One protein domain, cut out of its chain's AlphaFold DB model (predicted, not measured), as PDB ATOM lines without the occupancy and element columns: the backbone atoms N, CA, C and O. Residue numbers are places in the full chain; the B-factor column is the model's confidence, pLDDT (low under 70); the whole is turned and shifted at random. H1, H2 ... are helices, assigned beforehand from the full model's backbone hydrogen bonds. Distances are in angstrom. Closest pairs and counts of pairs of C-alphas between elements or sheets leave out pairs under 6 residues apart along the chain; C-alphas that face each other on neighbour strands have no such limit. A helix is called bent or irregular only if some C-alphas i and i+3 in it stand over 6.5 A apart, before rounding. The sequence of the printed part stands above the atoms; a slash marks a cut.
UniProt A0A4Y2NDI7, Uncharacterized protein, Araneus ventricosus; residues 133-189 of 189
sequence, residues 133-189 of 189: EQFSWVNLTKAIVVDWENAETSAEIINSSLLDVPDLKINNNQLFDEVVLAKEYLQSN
ATOM      1  N   GLU A 133      53.957   2.311  28.422       78.88
ATOM      2  CA  GLU A 133      53.993   1.127  29.287       78.88
ATOM      3  C   GLU A 133      52.791   1.017  30.241       78.88
ATOM      4  O   GLU A 133      52.386  -0.088  30.606       78.88
ATOM      5  N   GLN A 134      52.185   2.154  30.599       82.94
ATOM      6  CA  GLN A 134      50.992   2.218  31.450       82.94
ATOM      7  C   GLN A 134      49.763   1.598  30.769       82.94
ATOM      8  O   GLN A 134      48.813   1.214  31.441       82.94
ATOM      9  N   PHE A 135      49.803   1.425  29.445       85.88
ATOM     10  CA  PHE A 135      48.743   0.798  28.655       85.88
ATOM     11  C   PHE A 135      48.944  -0.711  28.458       85.88
ATOM     12  O   PHE A 135      48.156  -1.347  27.763       85.88
ATOM     13  N   SER A 136      49.967  -1.317  29.074       81.38
ATOM     14  CA  SER A 136      50.266  -2.752  28.922       81.38
ATOM     15  C   SER A 136      49.081  -3.668  29.265       81.38
ATOM     16  O   SER A 136      48.923  -4.720  28.645       81.38
ATOM     17  N   TRP A 137      48.199  -3.254  30.183       84.44
ATOM     18  CA  TRP A 137      47.002  -4.009  30.579       84.44
ATOM     19  C   TRP A 137      45.969  -4.200  29.457       84.44
ATOM     20  O   TRP A 137      45.190  -5.154  29.497       84.44
ATOM     21  N   VAL A 138      46.007  -3.363  28.415       84.12
ATOM     22  CA  VAL A 138      45.086  -3.400  27.264       84.12
ATOM     23  C   VAL A 138      45.305  -4.632  26.378       84.12
ATOM     24  O   VAL A 138      44.432  -5.002  25.598       84.12
ATOM     25  N   ASN A 139      46.428  -5.338  26.531       78.38
ATOM     26  CA  ASN A 139      46.656  -6.604  25.834       78.38
ATOM     27  C   ASN A 139      45.669  -7.712  26.235       78.38
ATOM     28  O   ASN A 139      45.573  -8.707  25.518       78.38
ATOM     29  N   LEU A 140      44.977  -7.570  27.379       78.12
ATOM     30  CA  LEU A 140      43.943  -8.497  27.868       78.12
ATOM     31  C   LEU A 140      44.363  -9.978  27.771       78.12
ATOM     32  O   LEU A 140      43.563 -10.866  27.479       78.12
ATOM     33  N   THR A 141      45.649 -10.264  27.989       73.19
ATOM     34  CA  THR A 141      46.137 -11.647  28.038       73.19
ATOM     35  C   THR A 141      45.872 -12.227  29.421       73.19
ATOM     36  O   THR A 141      45.901 -11.505  30.413       73.19
ATOM     37  N   LYS A 142      45.703 -13.553  29.526       62.88
ATOM     38  CA  LYS A 142      45.494 -14.236  30.821       62.88
ATOM     39  C   LYS A 142      46.599 -13.989  31.856       62.88
ATOM     40  O   LYS A 142      46.390 -14.224  33.039       62.88
ATOM     41  N   ALA A 143      47.785 -13.581  31.406       64.38
ATOM     42  CA  ALA A 143      48.921 -13.288  32.272       64.38
ATOM     43  C   ALA A 143      48.846 -11.892  32.911       64.38
ATOM     44  O   ALA A 143      49.585 -11.628  33.857       64.38
ATOM     45  N   ILE A 144      47.987 -11.007  32.400       69.25
ATOM     46  CA  ILE A 144      47.863  -9.634  32.873       69.25
ATOM     47  C   ILE A 144      46.609  -9.521  33.733       69.25
ATOM     48  O   ILE A 144      45.507  -9.877  33.316       69.25
ATOM     49  N   VAL A 145      46.784  -9.017  34.952       71.06
ATOM     50  CA  VAL A 145      45.660  -8.672  35.816       71.06
ATOM     51  C   VAL A 145      45.059  -7.378  35.282       71.06
ATOM     52  O   VAL A 145      45.687  -6.325  35.339       71.06
ATOM     53  N   VAL A 146      43.840  -7.457  34.751       80.06
ATOM     54  CA  VAL A 146      43.031  -6.261  34.518       80.06
ATOM     55  C   VAL A 146      42.625  -5.748  35.891       80.06
ATOM     56  O   VAL A 146      41.783  -6.352  36.554       80.06
ATOM     57  N   ASP A 147      43.246  -4.670  36.346       85.44
ATOM     58  CA  ASP A 147      42.891  -3.965  37.572       85.44
ATOM     59  C   ASP A 147      42.320  -2.578  37.241       85.44
ATOM     60  O   ASP A 147      42.404  -2.091  36.114       85.44
ATOM     61  N   TRP A 148      41.619  -1.989  38.211       90.62
ATOM     62  CA  TRP A 148      41.043  -0.658  38.014       90.62
ATOM     63  C   TRP A 148      42.123   0.431  38.022       90.62
ATOM     64  O   TRP A 148      42.019   1.388  37.266       90.62
ATOM     65  N   GLU A 149      43.171   0.260  38.827       90.31
ATOM     66  CA  GLU A 149      44.237   1.248  39.014       90.31
ATOM     67  C   GLU A 149      44.982   1.550  37.702       90.31
ATOM     68  O   GLU A 149      45.177   2.714  37.350       90.31
ATOM     69  N   ASN A 150      45.311   0.523  36.913       88.38
ATOM     70  CA  ASN A 150      45.943   0.680  35.603       88.38
ATOM     71  C   ASN A 150      45.003   1.348  34.590       88.38
ATOM     72  O   ASN A 150      45.438   2.191  33.796       88.38
ATOM     73  N   ALA A 151      43.713   0.995  34.617       90.25
ATOM     74  CA  ALA A 151      42.714   1.576  33.726       90.25
ATOM     75  C   ALA A 151      42.466   3.059  34.030       90.25
ATOM     76  O   ALA A 151      42.442   3.881  33.112       90.25
ATOM     77  N   GLU A 152      42.355   3.408  35.309       92.38
ATOM     78  CA  GLU A 152      42.218   4.781  35.786       92.38
ATOM     79  C   GLU A 152      43.449   5.615  35.418       92.38
ATOM     80  O   GLU A 152      43.313   6.652  34.770       92.38
ATOM     81  N   THR A 153      44.652   5.109  35.703       91.06
ATOM     82  CA  THR A 153      45.917   5.776  35.344       91.06
ATOM     83  C   THR A 153      46.011   6.036  33.836       91.06
ATOM     84  O   THR A 153      46.375   7.129  33.395       91.06
ATOM     85  N   SER A 154      45.631   5.053  33.016       90.25
ATOM     86  CA  SER A 154      45.600   5.191  31.553       90.25
ATOM     87  C   SER A 154      44.620   6.276  31.094       90.25
ATOM     88  O   SER A 154      44.941   7.075  30.210       90.25
ATOM     89  N   ALA A 155      43.436   6.335  31.709       91.19
ATOM     90  CA  ALA A 155      42.432   7.350  31.412       91.19
ATOM     91  C   ALA A 155      42.900   8.757  31.805       91.19
ATOM     92  O   ALA A 155      42.696   9.703  31.044       91.19
ATOM     93  N   GLU A 156      43.580   8.904  32.943       91.31
ATOM     94  CA  GLU A 156      44.174  10.171  33.380       91.31
ATOM     95  C   GLU A 156      45.254  10.666  32.407       91.31
ATOM     96  O   GLU A 156      45.262  11.843  32.026       91.31
ATOM     97  N   ILE A 157      46.127   9.773  31.929       89.44
ATOM     98  CA  ILE A 157      47.159  10.089  30.927       89.44
ATOM     99  C   ILE A 157      46.524  10.585  29.621       89.44
ATOM    100  O   ILE A 157      46.948  11.602  29.064       89.44
ATOM    101  N   ILE A 158      45.482   9.907  29.134       88.94
ATOM    102  CA  ILE A 158      44.766  10.329  27.923       88.94
ATOM    103  C   ILE A 158      44.076  11.681  28.154       88.94
ATOM    104  O   ILE A 158      44.255  12.617  27.375       88.94
ATOM    105  N   ASN A 159      43.335  11.825  29.254       90.81
ATOM    106  CA  ASN A 159      42.578  13.038  29.562       90.81
ATOM    107  C   ASN A 159      43.467  14.271  29.773       90.81
ATOM    108  O   ASN A 159      43.064  15.380  29.415       90.81
ATOM    109  N   SER A 160      44.663  14.085  30.338       88.88
ATOM    110  CA  SER A 160      45.679  15.137  30.490       88.88
ATOM    111  C   SER A 160      46.379  15.499  29.179       88.88
ATOM    112  O   SER A 160      46.877  16.614  29.055       88.88
ATOM    113  N   SER A 161      46.371  14.605  28.188       85.31
ATOM    114  CA  SER A 161      46.888  14.871  26.839       85.31
ATOM    115  C   SER A 161      45.846  15.544  25.929       85.31
ATOM    116  O   SER A 161      46.210  16.225  24.974       85.31
ATOM    117  N   LEU A 162      44.548  15.401  26.228       84.75
ATOM    118  CA  LEU A 162      43.414  15.940  25.456       84.75
ATOM    119  C   LEU A 162      42.849  17.248  26.044       84.75
ATOM    120  O   LEU A 162      41.631  17.432  26.133       84.75
ATOM    121  N   LEU A 163      43.718  18.169  26.472       74.56
ATOM    122  CA  LEU A 163      43.310  19.394  27.183       74.56
ATOM    123  C   LEU A 163      42.316  20.265  26.397       74.56
ATOM    124  O   LEU A 163      41.412  20.836  27.007       74.56
ATOM    125  N   ASP A 164      42.430  20.295  25.068       81.00
ATOM    126  CA  ASP A 164      41.657  21.189  24.196       81.00
ATOM    127  C   ASP A 164      40.427  20.533  23.542       81.00
ATOM    128  O   ASP A 164      39.726  21.184  22.766       81.00
ATOM    129  N   VAL A 165      40.130  19.260  23.843       83.19
ATOM    130  CA  VAL A 165      38.988  18.538  23.244       83.19
ATOM    131  C   VAL A 165      38.151  17.841  24.326       83.19
ATOM    132  O   VAL A 165      38.262  16.628  24.517       83.19
ATOM    133  N   PRO A 166      37.300  18.592  25.057       75.25
ATOM    134  CA  PRO A 166      36.535  18.071  26.192       75.25
ATOM    135  C   PRO A 166      35.637  16.883  25.834       75.25
ATOM    136  O   PRO A 166      35.490  15.972  26.643       75.25
ATOM    137  N   ASP A 167      35.091  16.874  24.617       82.12
ATOM    138  CA  ASP A 167      34.167  15.841  24.138       82.12
ATOM    139  C   ASP A 167      34.842  14.479  23.901       82.12
ATOM    140  O   ASP A 167      34.159  13.465  23.789       82.12
ATOM    141  N   LEU A 168      36.179  14.441  23.833       84.31
ATOM    142  CA  LEU A 168      36.962  13.211  23.681       84.31
ATOM    143  C   LEU A 168      37.533  12.698  25.007       84.31
ATOM    144  O   LEU A 168      38.250  11.698  25.013       84.31
ATOM    145  N   LYS A 169      37.242  13.367  26.131       87.81
ATOM    146  CA  LYS A 169      37.699  12.895  27.436       87.81
ATOM    147  C   LYS A 169      37.005  11.594  27.810       87.81
ATOM    148  O   LYS A 169      35.792  11.442  27.684       87.81
ATOM    149  N   ILE A 170      37.794  10.671  28.335       90.00
ATOM    150  CA  ILE A 170      37.328   9.405  28.870       90.00
ATOM    151  C   ILE A 170      36.543   9.676  30.153       90.00
ATOM    152  O   ILE A 170      37.033  10.330  31.077       90.00
ATOM    153  N   ASN A 171      35.318   9.156  30.206       91.12
ATOM    154  CA  ASN A 171      34.480   9.175  31.394       91.12
ATOM    155  C   ASN A 171      34.812   7.967  32.280       91.12
ATOM    156  O   ASN A 171      34.456   6.838  31.944       91.12
ATOM    157  N   ASN A 172      35.445   8.214  33.429       90.50
ATOM    158  CA  ASN A 172      35.866   7.151  34.348       90.50
ATOM    159  C   ASN A 172      34.702   6.280  34.846       90.50
ATOM    160  O   ASN A 172      34.896   5.086  35.036       90.50
ATOM    161  N   ASN A 173      33.493   6.832  35.006       91.38
ATOM    162  CA  ASN A 173      32.344   6.037  35.449       91.38
ATOM    163  C   ASN A 173      31.967   4.981  34.402       91.38
ATOM    164  O   ASN A 173      31.761   3.826  34.744       91.38
ATOM    165  N   GLN A 174      31.924   5.372  33.124       92.00
ATOM    166  CA  GLN A 174      31.629   4.441  32.032       92.00
ATOM    167  C   GLN A 174      32.779   3.453  31.818       92.00
ATOM    168  O   GLN A 174      32.541   2.271  31.603       92.00
ATOM    169  N   LEU A 175      34.029   3.918  31.927       92.44
ATOM    170  CA  LEU A 175      35.199   3.047  31.828       92.44
ATOM    171  C   LEU A 175      35.201   1.965  32.915       92.44
ATOM    172  O   LEU A 175      35.575   0.830  32.632       92.44
ATOM    173  N   PHE A 176      34.793   2.292  34.145       93.00
ATOM    174  CA  PHE A 176      34.729   1.320  35.236       93.00
ATOM    175  C   PHE A 176      33.813   0.145  34.888       93.00
ATOM    176  O   PHE A 176      34.213  -1.008  35.063       93.00
ATOM    177  N   ASP A 177      32.627   0.431  34.345       93.56
ATOM    178  CA  ASP A 177      31.674  -0.596  33.921       93.56
ATOM    179  C   ASP A 177      32.285  -1.507  32.837       93.56
ATOM    180  O   ASP A 177      32.224  -2.733  32.949       93.56
ATOM    181  N   GLU A 178      32.973  -0.936  31.843       91.50
ATOM    182  CA  GLU A 178      33.678  -1.703  30.800       91.50
ATOM    183  C   GLU A 178      34.811  -2.579  31.370       91.50
ATOM    184  O   GLU A 178      34.988  -3.733  30.971       91.50
ATOM    185  N   VAL A 179      35.568  -2.071  32.348       90.69
ATOM    186  CA  VAL A 179      36.640  -2.825  33.022       90.69
ATOM    187  C   VAL A 179      36.076  -4.015  33.804       90.69
ATOM    188  O   VAL A 179      36.700  -5.080  33.834       90.69
ATOM    189  N   VAL A 180      34.905  -3.868  34.433       90.12
ATOM    190  CA  VAL A 180      34.214  -4.980  35.110       90.12
ATOM    191  C   VAL A 180      33.857  -6.074  34.105       90.12
ATOM    192  O   VAL A 180      34.193  -7.236  34.336       90.12
ATOM    193  N   LEU A 181      33.279  -5.708  32.958       89.31
ATOM    194  CA  LEU A 181      32.944  -6.662  31.896       89.31
ATOM    195  C   LEU A 181      34.188  -7.382  31.353       89.31
ATOM    196  O   LEU A 181      34.183  -8.604  31.181       89.31
ATOM    197  N   ALA A 182      35.286  -6.652  31.134       87.19
ATOM    198  CA  ALA A 182      36.547  -7.234  30.678       87.19
ATOM    199  C   ALA A 182      37.112  -8.261  31.679       87.19
ATOM    200  O   ALA A 182      37.576  -9.331  31.275       87.19
ATOM    201  N   LYS A 183      37.034  -7.977  32.987       87.00
ATOM    202  CA  LYS A 183      37.440  -8.918  34.046       87.00
ATOM    203  C   LYS A 183      36.614 -10.202  34.011       87.00
ATOM    204  O   LYS A 183      37.189 -11.288  34.071       87.00
ATOM    205  N   GLU A 184      35.293 -10.091  33.897       86.88
ATOM    206  CA  GLU A 184      34.395 -11.251  33.827       86.88
ATOM    207  C   GLU A 184      34.691 -12.129  32.603       86.88
ATOM    208  O   GLU A 184      34.767 -13.358  32.703       86.88
ATOM    209  N   TYR A 185      34.928 -11.507  31.446       85.38
ATOM    210  CA  TYR A 185      35.274 -12.218  30.216       85.38
ATOM    211  C   TYR A 185      36.587 -13.011  30.334       85.38
ATOM    212  O   TYR A 185      36.677 -14.149  29.868       85.38
ATOM    213  N   LEU A 186      37.605 -12.435  30.981       82.94
ATOM    214  CA  LEU A 186      38.905 -13.090  31.170       82.94
ATOM    215  C   LEU A 186      38.877 -14.206  32.219       82.94
ATOM    216  O   LEU A 186      39.661 -15.145  32.122       82.94
ATOM    217  N   GLN A 187      37.991 -14.118  33.212       79.38
ATOM    218  CA  GLN A 187      37.812 -15.167  34.223       79.38
ATOM    219  C   GLN A 187      36.978 -16.352  33.718       79.38
ATOM    220  O   GLN A 187      37.094 -17.454  34.256       79.38
ATOM    221  N   SER A 188      36.133 -16.138  32.707       75.25
ATOM    222  CA  SER A 188      35.224 -17.154  32.162       75.25
ATOM    223  C   SER A 188      35.823 -18.015  31.039       75.25
ATOM    224  O   SER A 188      35.199 -19.009  30.665       75.25
ATOM    225  N   ASN A 189      37.026 -17.694  30.540       58.88
ATOM    226  CA  ASN A 189      37.709 -18.399  29.442       58.88
ATOM    227  C   ASN A 189      39.110 -18.887  29.801       58.88
ATOM    228  O   ASN A 189      39.583 -19.855  29.161       58.88
TER     229      ASN A 189
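Overview. This is residues 133 to 189 of the 189 residues of an uncharacterized protein of Araneus ventricosus (UniProt A0A4Y2NDI7). A helical hairpin, H2 and H3, makes an elongated shape, and the short helix H1 packs on H2 on the side away from H3. The 57 printed residues hold three named helices, H1, H2 and H3 in chain order, and no named strand: all helix. It is only just compact, close to loose, with a radius of gyration of the C-alphas of 12.3 A and spans of 40 by 23 by 14 A.

Arrangement. H1, residues 133 to 139, touches residues 150 to 154 alone of H2, residues 148 to 161, at a steep tilt of 59 degrees, opposite ways; the closest C-alphas, of Phe 135 and Ser 154, are 6.1 A apart. H3, residues 172 to 188, forms a hairpin with H2, touching it with residues 172 to 179 alone; the closest C-alphas, of Glu 152 and Asn 172, are 6.9 A apart, and the steep tilt is 41 degrees, opposite ways. H1 and H3 are apart. Every O i to N i+4 pair is within hydrogen-bond range in H2, 12 of 13 in H3, and 0 of 3 in H1, where 3 of 4 O i to N i+3 pairs are.

Along the chain. H1 starts at C-alpha 133 (53.993, 1.127, 29.287), is 11.2 A long and irregular, C-alphas 134 and 137 being 7.4 A apart. H2 is 20.0 A long; H3, 24.4 A, ends at C-alpha 188 (35.224, -17.154, 32.162).

Size, cuts and confidence. The C-alphas farthest apart, of Asp 164 and Asn 189, are 40.1 A apart. The printed part has no cut, and both links are short. The pLDDT is under 70 at residues 142 to 144 and 189.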